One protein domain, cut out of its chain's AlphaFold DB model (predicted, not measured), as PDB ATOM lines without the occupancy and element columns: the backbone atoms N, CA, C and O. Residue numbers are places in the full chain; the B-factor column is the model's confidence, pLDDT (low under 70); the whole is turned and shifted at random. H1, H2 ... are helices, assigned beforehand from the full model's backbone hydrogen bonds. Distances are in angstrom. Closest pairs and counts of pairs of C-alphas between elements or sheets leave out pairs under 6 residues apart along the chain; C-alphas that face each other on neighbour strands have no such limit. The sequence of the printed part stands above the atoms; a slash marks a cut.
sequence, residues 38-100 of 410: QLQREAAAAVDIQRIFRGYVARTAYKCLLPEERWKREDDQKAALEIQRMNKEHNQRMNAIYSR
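AT A GLANCE: This is residues 38 to 100 of the 410 residues of an uncharacterized protein of Biomphalaria glabrata (UniProt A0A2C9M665). Three helices follow end to end in a flat, wide-open hook: the long H3 makes one side, the short H2 makes the turn at about a right angle to it, and H1 bends on from H2 as the other side, so that H1, H2 and H3 together outline an open V with a blunt, two-cornered base. The ends of the V stay far from each other, with nothing packed between them. The printed part has 63 residues, with H1, H2 and H3 in that order and no named strand; the class is all helix. It is extended, with a radius of gyration of the C-alphas of 20.3 A and spans of 59 by 39 by 6 A.

IN THESE COORDINATES: H1, residues 38 to 53, begins at C-alpha 38 (10.225, 22.653, -18.506) and is 22.7 A long. H2 is residues 56 to 65, 14.2 A. H3, residues 67 to 98, is 46.0 A long and ends at C-alpha 98 (35.291, -11.246, -1.804).

HOW THE PARTS SIT: H1 and H2 are close but not clearly touching; their closest C-alphas, Arg 51 and Val 57, are 6.9 A apart. They run the same way at a steep tilt of 65 degrees. H2 and H3 are close but not clearly touching, about perpendicular at 83 degrees, with the closest C-alphas, Cys 64 and Arg 70, 6.2 A apart. H1 and H3 are apart. In H1, H2 and H3 every O i to N i+4 pair is within hydrogen-bond range.

THE WHOLE: The C-alphas farthest apart, Phe 53 and Arg 100, are 59.5 A apart. The printed part has no cut, and both links are tight. Residues 43 to 61 and residue 64 have pLDDT under 70.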
ATOM      1  N   GLN A  38      11.498  22.559 -17.780       81.44
ATOM      2  CA  GLN A  38      10.225  22.653 -18.506       81.44
ATOM      3  C   GLN A  38      10.428  23.118 -19.947       81.44
ATOM      4  O   GLN A  38       9.972  22.431 -20.854       81.44
ATOM      5  N   LEU A  39      11.197  24.184 -20.179       78.06
ATOM      6  CA  LEU A  39      11.550  24.657 -21.523       78.06
ATOM      7  C   LEU A  39      12.263  23.579 -22.343       78.06
ATOM      8  O   LEU A  39      11.989  23.406 -23.529       78.06
ATOM      9  N   GLN A  40      13.150  22.808 -21.713       75.25
ATOM     10  CA  GLN A  40      13.848  21.712 -22.376       75.25
ATOM     11  C   GLN A  40      12.899  20.547 -22.706       75.25
ATOM     12  O   GLN A  40      13.024  19.941 -23.772       75.25
ATOM     13  N   ARG A  41      11.915  20.259 -21.841       76.88
ATOM     14  CA  ARG A  41      10.844  19.285 -22.115       76.88
ATOM     15  C   ARG A  41       9.909  19.756 -23.224       76.88
ATOM     16  O   ARG A  41       9.560  18.954 -24.082       76.88
ATOM     17  N   GLU A  42       9.541  21.030 -23.241       74.31
ATOM     18  CA  GLU A  42       8.705  21.633 -24.282       74.31
ATOM     19  C   GLU A  42       9.428  21.660 -25.632       74.31
ATOM     20  O   GLU A  42       8.849  21.277 -26.647       74.31
ATOM     21  N   ALA A  43      10.719  22.004 -25.653       69.38
ATOM     22  CA  ALA A  43      11.551  21.931 -26.850       69.38
ATOM     23  C   ALA A  43      11.702  20.484 -27.354       69.38
ATOM     24  O   ALA A  43      11.583  20.232 -28.555       69.38
ATOM     25  N   ALA A  44      11.904  19.516 -26.453       67.62
ATOM     26  CA  ALA A  44      11.945  18.099 -26.808       67.62
ATOM     27  C   ALA A  44      10.596  17.605 -27.365       67.62
ATOM     28  O   ALA A  44      10.571  16.907 -28.379       67.62
ATOM     29  N   ALA A  45       9.477  18.023 -26.763       67.75
ATOM     30  CA  ALA A  45       8.132  17.712 -27.240       67.75
ATOM     31  C   ALA A  45       7.841  18.350 -28.612       67.75
ATOM     32  O   ALA A  45       7.285  17.696 -29.492       67.75
ATOM     33  N   ALA A  46       8.281  19.591 -28.847       65.62
ATOM     34  CA  ALA A  46       8.131  20.277 -30.130       65.62
ATOM     35  C   ALA A  46       8.934  19.602 -31.259       65.62
ATOM     36  O   ALA A  46       8.446  19.482 -32.388       65.62
ATOM     37  N   VAL A  47      10.140  19.101 -30.960       60.78
ATOM     38  CA  VAL A  47      10.940  18.287 -31.893       60.78
ATOM     39  C   VAL A  47      10.219  16.978 -32.232       60.78
ATOM     40  O   VAL A  47      10.233  16.562 -33.393       60.78
ATOM     41  N   ASP A  48       9.539  16.358 -31.266       56.44
ATOM     42  CA  ASP A  48       8.795  15.112 -31.475       56.44
ATOM     43  C   ASP A  48       7.524  15.325 -32.318       56.44
ATOM     44  O   ASP A  48       7.239  14.545 -33.229       56.44
ATOM     45  N   ILE A  49       6.827  16.453 -32.137       59.62
ATOM     46  CA  ILE A  49       5.693  16.850 -32.988       59.62
ATOM     47  C   ILE A  49       6.159  17.070 -34.438       59.62
ATOM     48  O   ILE A  49       5.569  16.524 -35.373       59.62
ATOM     49  N   GLN A  50       7.275  17.775 -34.665       57.97
ATOM     50  CA  GLN A  50       7.838  17.921 -36.017       57.97
ATOM     51  C   GLN A  50       8.314  16.585 -36.620       57.97
ATOM     52  O   GLN A  50       8.256  16.393 -37.839       57.97
ATOM     53  N   ARG A  51       8.778  15.645 -35.786       58.53
ATOM     54  CA  ARG A  51       9.189  14.290 -36.185       58.53
ATOM     55  C   ARG A  51       7.995  13.442 -36.638       58.53
ATOM     56  O   ARG A  51       8.120  12.686 -37.608       58.53
ATOM     57  N   ILE A  52       6.834  13.619 -36.009       60.28
ATOM     58  CA  ILE A  52       5.559  13.012 -36.418       60.28
ATOM     59  C   ILE A  52       5.128  13.548 -37.795       60.28
ATOM     60  O   ILE A  52       4.886  12.751 -38.704       60.28
ATOM     61  N   PHE A  53       5.149  14.870 -38.012       57.75
ATOM     62  CA  PHE A  53       4.705  15.480 -39.280       57.75
ATOM     63  C   PHE A  53       5.669  15.292 -40.468       57.75
ATOM     64  O   PHE A  53       5.235  15.306 -41.617       57.75
ATOM     65  N   ARG A  54       6.966  15.033 -40.241       63.34
ATOM     66  CA  ARG A  54       7.949  14.746 -41.315       63.34
ATOM     67  C   ARG A  54       7.965  13.283 -41.791       63.34
ATOM     68  O   ARG A  54       8.884  12.871 -42.510       63.34
ATOM     69  N   GLY A  55       6.996  12.464 -41.375       61.59
ATOM     70  CA  GLY A  55       6.886  11.053 -41.767       61.59
ATOM     71  C   GLY A  55       7.974  10.143 -41.183       61.59
ATOM     72  O   GLY A  55       8.154   9.017 -41.645       61.59
ATOM     73  N   TYR A  56       8.728  10.605 -40.177       64.88
ATOM     74  CA  TYR A  56       9.775   9.804 -39.533       64.88
ATOM     75  C   TYR A  56       9.177   8.624 -38.764       64.88
ATOM     76  O   TYR A  56       9.712   7.521 -38.849       64.88
ATOM     77  N   VAL A  57       8.043   8.831 -38.084       61.12
ATOM     78  CA  VAL A  57       7.312   7.777 -37.357       61.12
ATOM     79  C   VAL A  57       6.795   6.702 -38.315       61.12
ATOM     80  O   VAL A  57       6.972   5.520 -38.053       61.12
ATOM     81  N   ALA A  58       6.275   7.088 -39.483       64.31
ATOM     82  CA  ALA A  58       5.850   6.136 -40.511       64.31
ATOM     83  C   ALA A  58       7.034   5.346 -41.105       64.31
ATOM     84  O   ALA A  58       6.939   4.134 -41.286       64.31
ATOM     85  N   ARG A  59       8.183   5.995 -41.354       69.19
ATOM     86  CA  ARG A  59       9.395   5.322 -41.861       69.19
ATOM     87  C   ARG A  59      10.034   4.386 -40.834       69.19
ATOM     88  O   ARG A  59      10.512   3.324 -41.213       69.19
ATOM     89  N   THR A  60      10.052   4.759 -39.556       66.75
ATOM     90  CA  THR A  60      10.551   3.888 -38.476       66.75
ATOM     91  C   THR A  60       9.587   2.742 -38.186       66.75
ATOM     92  O   THR A  60      10.037   1.613 -38.037       66.75
ATOM     93  N   ALA A  61       8.273   2.983 -38.219       68.69
ATOM     94  CA  ALA A  61       7.271   1.922 -38.140       68.69
ATOM     95  C   ALA A  61       7.391   0.936 -39.315       68.69
ATOM     96  O   ALA A  61       7.416  -0.269 -39.092       68.69
ATOM     97  N   TYR A  62       7.564   1.430 -40.546       73.31
ATOM     98  CA  TYR A  62       7.796   0.586 -41.724       73.31
ATOM     99  C   TYR A  62       9.081  -0.242 -41.603       73.31
ATOM    100  O   TYR A  62       9.079  -1.443 -41.854       73.31
ATOM    101  N   LYS A  63      10.169   0.378 -41.142       71.25
ATOM    102  CA  LYS A  63      11.430  -0.307 -40.845       71.25
ATOM    103  C   LYS A  63      11.265  -1.430 -39.814       71.25
ATOM    104  O   LYS A  63      11.755  -2.529 -40.030       71.25
ATOM    105  N   CYS A  64      10.459  -1.219 -38.772       68.62
ATOM    106  CA  CYS A  64      10.107  -2.260 -37.801       68.62
ATOM    107  C   CYS A  64       9.254  -3.409 -38.372       68.62
ATOM    108  O   CYS A  64       9.195  -4.467 -37.744       68.62
ATOM    109  N   LEU A  65       8.597  -3.226 -39.523       71.81
ATOM    110  CA  LEU A  65       7.845  -4.281 -40.208       71.81
ATOM    111  C   LEU A  65       8.736  -5.130 -41.128       71.81
ATOM    112  O   LEU A  65       8.360  -6.263 -41.440       71.81
ATOM    113  N   LEU A  66       9.923  -4.647 -41.513       81.81
ATOM    114  CA  LEU A  66      10.876  -5.431 -42.298       81.81
ATOM    115  C   LEU A  66      11.367  -6.640 -41.478       81.81
ATOM    116  O   LEU A  66      11.786  -6.466 -40.330       81.81
ATOM    117  N   PRO A  67      11.325  -7.867 -42.032       78.62
ATOM    118  CA  PRO A  67      11.789  -9.063 -41.333       78.62
ATOM    119  C   PRO A  67      13.237  -8.930 -40.846       78.62
ATOM    120  O   PRO A  67      13.506  -9.155 -39.675       78.62
ATOM    121  N   GLU A  68      14.151  -8.458 -41.692       77.25
ATOM    122  CA  GLU A  68      15.578  -8.335 -41.360       77.25
ATOM    123  C   GLU A  68      15.847  -7.431 -40.145       77.25
ATOM    124  O   GLU A  68      16.662  -7.763 -39.284       77.25
ATOM    125  N   GLU A  69      15.129  -6.310 -40.023       80.56
ATOM    126  CA  GLU A  69      15.275  -5.415 -38.870       80.56
ATOM    127  C   GLU A  69      14.679  -6.004 -37.583       80.56
ATOM    128  O   GLU A  69      15.182  -5.722 -36.492       80.56
ATOM    129  N   ARG A  70      13.632  -6.836 -37.687       77.44
ATOM    130  CA  ARG A  70      13.069  -7.572 -36.543       77.44
ATOM    131  C   ARG A  70      14.055  -8.599 -36.003       77.44
ATOM    132  O   ARG A  70      14.344  -8.572 -34.812       77.44
ATOM    133  N   TRP A  71      14.615  -9.426 -36.883       77.25
ATOM    134  CA  TRP A  71      15.608 -10.439 -36.519       77.25
ATOM    135  C   TRP A  71      16.839  -9.810 -35.871       77.25
ATOM    136  O   TRP A  71      17.265 -10.239 -34.804       77.25
ATOM    137  N   LYS A  72      17.353  -8.723 -36.456       84.06
ATOM    138  CA  LYS A  72      18.488  -7.993 -35.888       84.06
ATOM    139  C   LYS A  72      18.195  -7.453 -34.487       84.06
ATOM    140  O   LYS A  72      19.028  -7.570 -33.600       84.06
ATOM    141  N   ARG A  73      17.000  -6.897 -34.264       82.69
ATOM    142  CA  ARG A  73      16.596  -6.381 -32.947       82.69
ATOM    143  C   ARG A  73      16.434  -7.495 -31.913       82.69
ATOM    144  O   ARG A  73      16.782  -7.289 -30.757       82.69
ATOM    145  N   GLU A  74      15.907  -8.647 -32.315       83.50
ATOM    146  CA  GLU A  74      15.798  -9.824 -31.449       83.50
ATOM    147  C   GLU A  74      17.175 -10.391 -31.081       83.50
ATOM    148  O   GLU A  74      17.397 -10.726 -29.918       83.50
ATOM    149  N   ASP A  75      18.114 -10.446 -32.026       86.62
ATOM    150  CA  ASP A  75      19.496 -10.863 -31.766       86.62
ATOM    151  C   ASP A  75      20.234  -9.866 -30.871       86.62
ATOM    152  O   ASP A  75      20.869 -10.276 -29.901       86.62
ATOM    153  N   ASP A  76      20.088  -8.562 -31.119       82.62
ATOM    154  CA  ASP A  76      20.663  -7.512 -30.274       82.62
ATOM    155  C   ASP A  76      20.100  -7.587 -28.839       82.62
ATOM    156  O   ASP A  76      20.839  -7.436 -27.865       82.62
ATOM    157  N   GLN A  77      18.801  -7.881 -28.680       86.06
ATOM    158  CA  GLN A  77      18.176  -8.095 -27.369       86.06
ATOM    159  C   GLN A  77      18.685  -9.363 -26.679       86.06
ATOM    160  O   GLN A  77      19.006  -9.319 -25.490       86.06
ATOM    161  N   LYS A  78      18.793 -10.484 -27.401       89.19
ATOM    162  CA  LYS A  78      19.350 -11.735 -26.862       89.19
ATOM    163  C   LYS A  78      20.807 -11.556 -26.446       89.19
ATOM    164  O   LYS A  78      21.174 -11.967 -25.348       89.19
ATOM    165  N   ALA A  79      21.614 -10.890 -27.268       86.81
ATOM    166  CA  ALA A  79      23.001 -10.564 -26.961       86.81
ATOM    167  C   ALA A  79      23.106  -9.663 -25.722       86.81
ATOM    168  O   ALA A  79      23.909  -9.932 -24.829       86.81
ATOM    169  N   ALA A  80      22.260  -8.635 -25.615       88.62
ATOM    170  CA  ALA A  80      22.230  -7.760 -24.446       88.62
ATOM    171  C   ALA A  80      21.831  -8.511 -23.163       88.62
ATOM    172  O   ALA A  80      22.445  -8.301 -22.115       88.62
ATOM    173  N   LEU A  81      20.842  -9.409 -23.237       89.94
ATOM    174  CA  LEU A  81      20.432 -10.251 -22.111       89.94
ATOM    175  C   LEU A  81      21.536 -11.220 -21.688       89.94
ATOM    176  O   LEU A  81      21.778 -11.363 -20.490       89.94
ATOM    177  N   GLU A  82      22.240 -11.835 -22.638       88.94
ATOM    178  CA  GLU A  82      23.340 -12.750 -22.334       88.94
ATOM    179  C   GLU A  82      24.523 -12.004 -21.703       88.94
ATOM    180  O   GLU A  82      25.067 -12.456 -20.700       88.94
ATOM    181  N   ILE A  83      24.860 -10.806 -22.193       85.00
ATOM    182  CA  ILE A  83      25.881  -9.949 -21.570       85.00
ATOM    183  C   ILE A  83      25.462  -9.556 -20.148       85.00
ATOM    184  O   ILE A  83      26.270  -9.631 -19.221       85.00
ATOM    185  N   GLN A  84      24.203  -9.164 -19.937       87.38
ATOM    186  CA  GLN A  84      23.707  -8.835 -18.598       87.38
ATOM    187  C   GLN A  84      23.725 -10.043 -17.664       87.38
ATOM    188  O   GLN A  84      24.087  -9.904 -16.495       87.38
ATOM    189  N   ARG A  85      23.350 -11.223 -18.157       91.50
ATOM    190  CA  ARG A  85      23.401 -12.473 -17.404       91.50
ATOM    191  C   ARG A  85      24.839 -12.816 -17.030       91.50
ATOM    192  O   ARG A  85      25.108 -13.017 -15.851       91.50
ATOM    193  N   MET A  86      25.763 -12.788 -17.987       88.06
ATOM    194  CA  MET A  86      27.188 -13.026 -17.754       88.06
ATOM    195  C   MET A  86      27.775 -12.029 -16.753       88.06
ATOM    196  O   MET A  86      28.521 -12.428 -15.864       88.06
ATOM    197  N   ASN A  87      27.390 -10.753 -16.825       88.12
ATOM    198  CA  ASN A  87      27.814  -9.739 -15.858       88.12
ATOM    199  C   ASN A  87      27.207  -9.966 -14.468       88.12
ATOM    200  O   ASN A  87      27.902  -9.802 -13.468       88.12
ATOM    201  N   LYS A  88      25.937 -10.380 -14.373       89.25
ATOM    202  CA  LYS A  88      25.321 -10.768 -13.095       89.25
ATOM    203  C   LYS A  88      26.024 -11.980 -12.495       89.25
ATOM    204  O   LYS A  88      26.362 -11.946 -11.318       89.25
ATOM    205  N   GLU A  89      26.296 -13.007 -13.295       87.19
ATOM    206  CA  GLU A  89      27.050 -14.187 -12.870       87.19
ATOM    207  C   GLU A  89      28.476 -13.816 -12.449       87.19
ATOM    208  O   GLU A  89      28.957 -14.290 -11.424       87.19
ATOM    209  N   HIS A  90      29.153 -12.942 -13.197       85.94
ATOM    210  CA  HIS A  90      30.484 -12.456 -12.856       85.94
ATOM    211  C   HIS A  90      30.476 -11.688 -11.532       85.94
ATOM    212  O   HIS A  90      31.279 -11.993 -10.656       85.94
ATOM    213  N   ASN A  91      29.533 -10.764 -11.342       86.38
ATOM    214  CA  ASN A  91      29.390 -10.004 -10.100       86.38
ATOM    215  C   ASN A  91      29.024 -10.908  -8.917       86.38
ATOM    216  O   ASN A  91      29.548 -10.723  -7.826       86.38
ATOM    217  N   GLN A  92      28.185 -11.928  -9.126       85.31
ATOM    218  CA  GLN A  92      27.900 -12.946  -8.113       85.31
ATOM    219  C   GLN A  92      29.146 -13.762  -7.765       85.31
ATOM    220  O   GLN A  92      29.416 -13.972  -6.587       85.31
ATOM    221  N   ARG A  93      29.937 -14.186  -8.760       85.88
ATOM    222  CA  ARG A  93      31.201 -14.905  -8.540       85.88
ATOM    223  C   ARG A  93      32.223 -14.025  -7.827       85.88
ATOM    224  O   ARG A  93      32.854 -14.503  -6.896       85.88
ATOM    225  N   MET A  94      32.361 -12.759  -8.218       85.50
ATOM    226  CA  MET A  94      33.247 -11.792  -7.566       85.50
ATOM    227  C   MET A  94      32.814 -11.540  -6.126       85.50
ATOM    228  O   MET A  94      33.625 -11.714  -5.221       85.50
ATOM    229  N   ASN A  95      31.535 -11.249  -5.882       85.12
ATOM    230  CA  ASN A  95      31.005 -11.089  -4.528       85.12
ATOM    231  C   ASN A  95      31.225 -12.354  -3.697       85.12
ATOM    232  O   ASN A  95      31.687 -12.251  -2.571       85.12
ATOM    233  N   ALA A  96      31.005 -13.538  -4.272       82.12
ATOM    234  CA  ALA A  96      31.272 -14.813  -3.618       82.12
ATOM    235  C   ALA A  96      32.767 -15.123  -3.439       82.12
ATOM    236  O   ALA A  96      33.081 -16.062  -2.718       82.12
ATOM    237  N   ILE A  97      33.690 -14.418  -4.101       76.00
ATOM    238  CA  ILE A  97      35.138 -14.501  -3.855       76.00
ATOM    239  C   ILE A  97      35.523 -13.519  -2.747       76.00
ATOM    240  O   ILE A  97      36.225 -13.911  -1.821       76.00
ATOM    241  N   TYR A  98      35.028 -12.281  -2.807       77.75
ATOM    242  CA  TYR A  98      35.291 -11.246  -1.804       77.75
ATOM    243  C   TYR A  98      34.637 -11.541  -0.451       77.75
ATOM    244  O   TYR A  98      35.189 -11.180   0.582       77.75
ATOM    245  N   SER A  99      33.495 -12.233  -0.436       80.00
ATOM    246  CA  SER A  99      32.799 -12.644   0.787       80.00
ATOM    247  C   SER A  99      33.307 -13.968   1.363       80.00
ATOM    248  O   SER A  99      32.720 -14.473   2.322       80.00
ATOM    249  N   ARG A 100      34.347 -14.584   0.779       71.94
ATOM    250  CA  ARG A 100      34.941 -15.796   1.355       71.94
ATOM    251  C   ARG A 100      35.796 -15.425   2.563       71.94
ATOM    252  O   ARG A 100      36.648 -14.546   2.441       71.94
TER     253      ARG A 100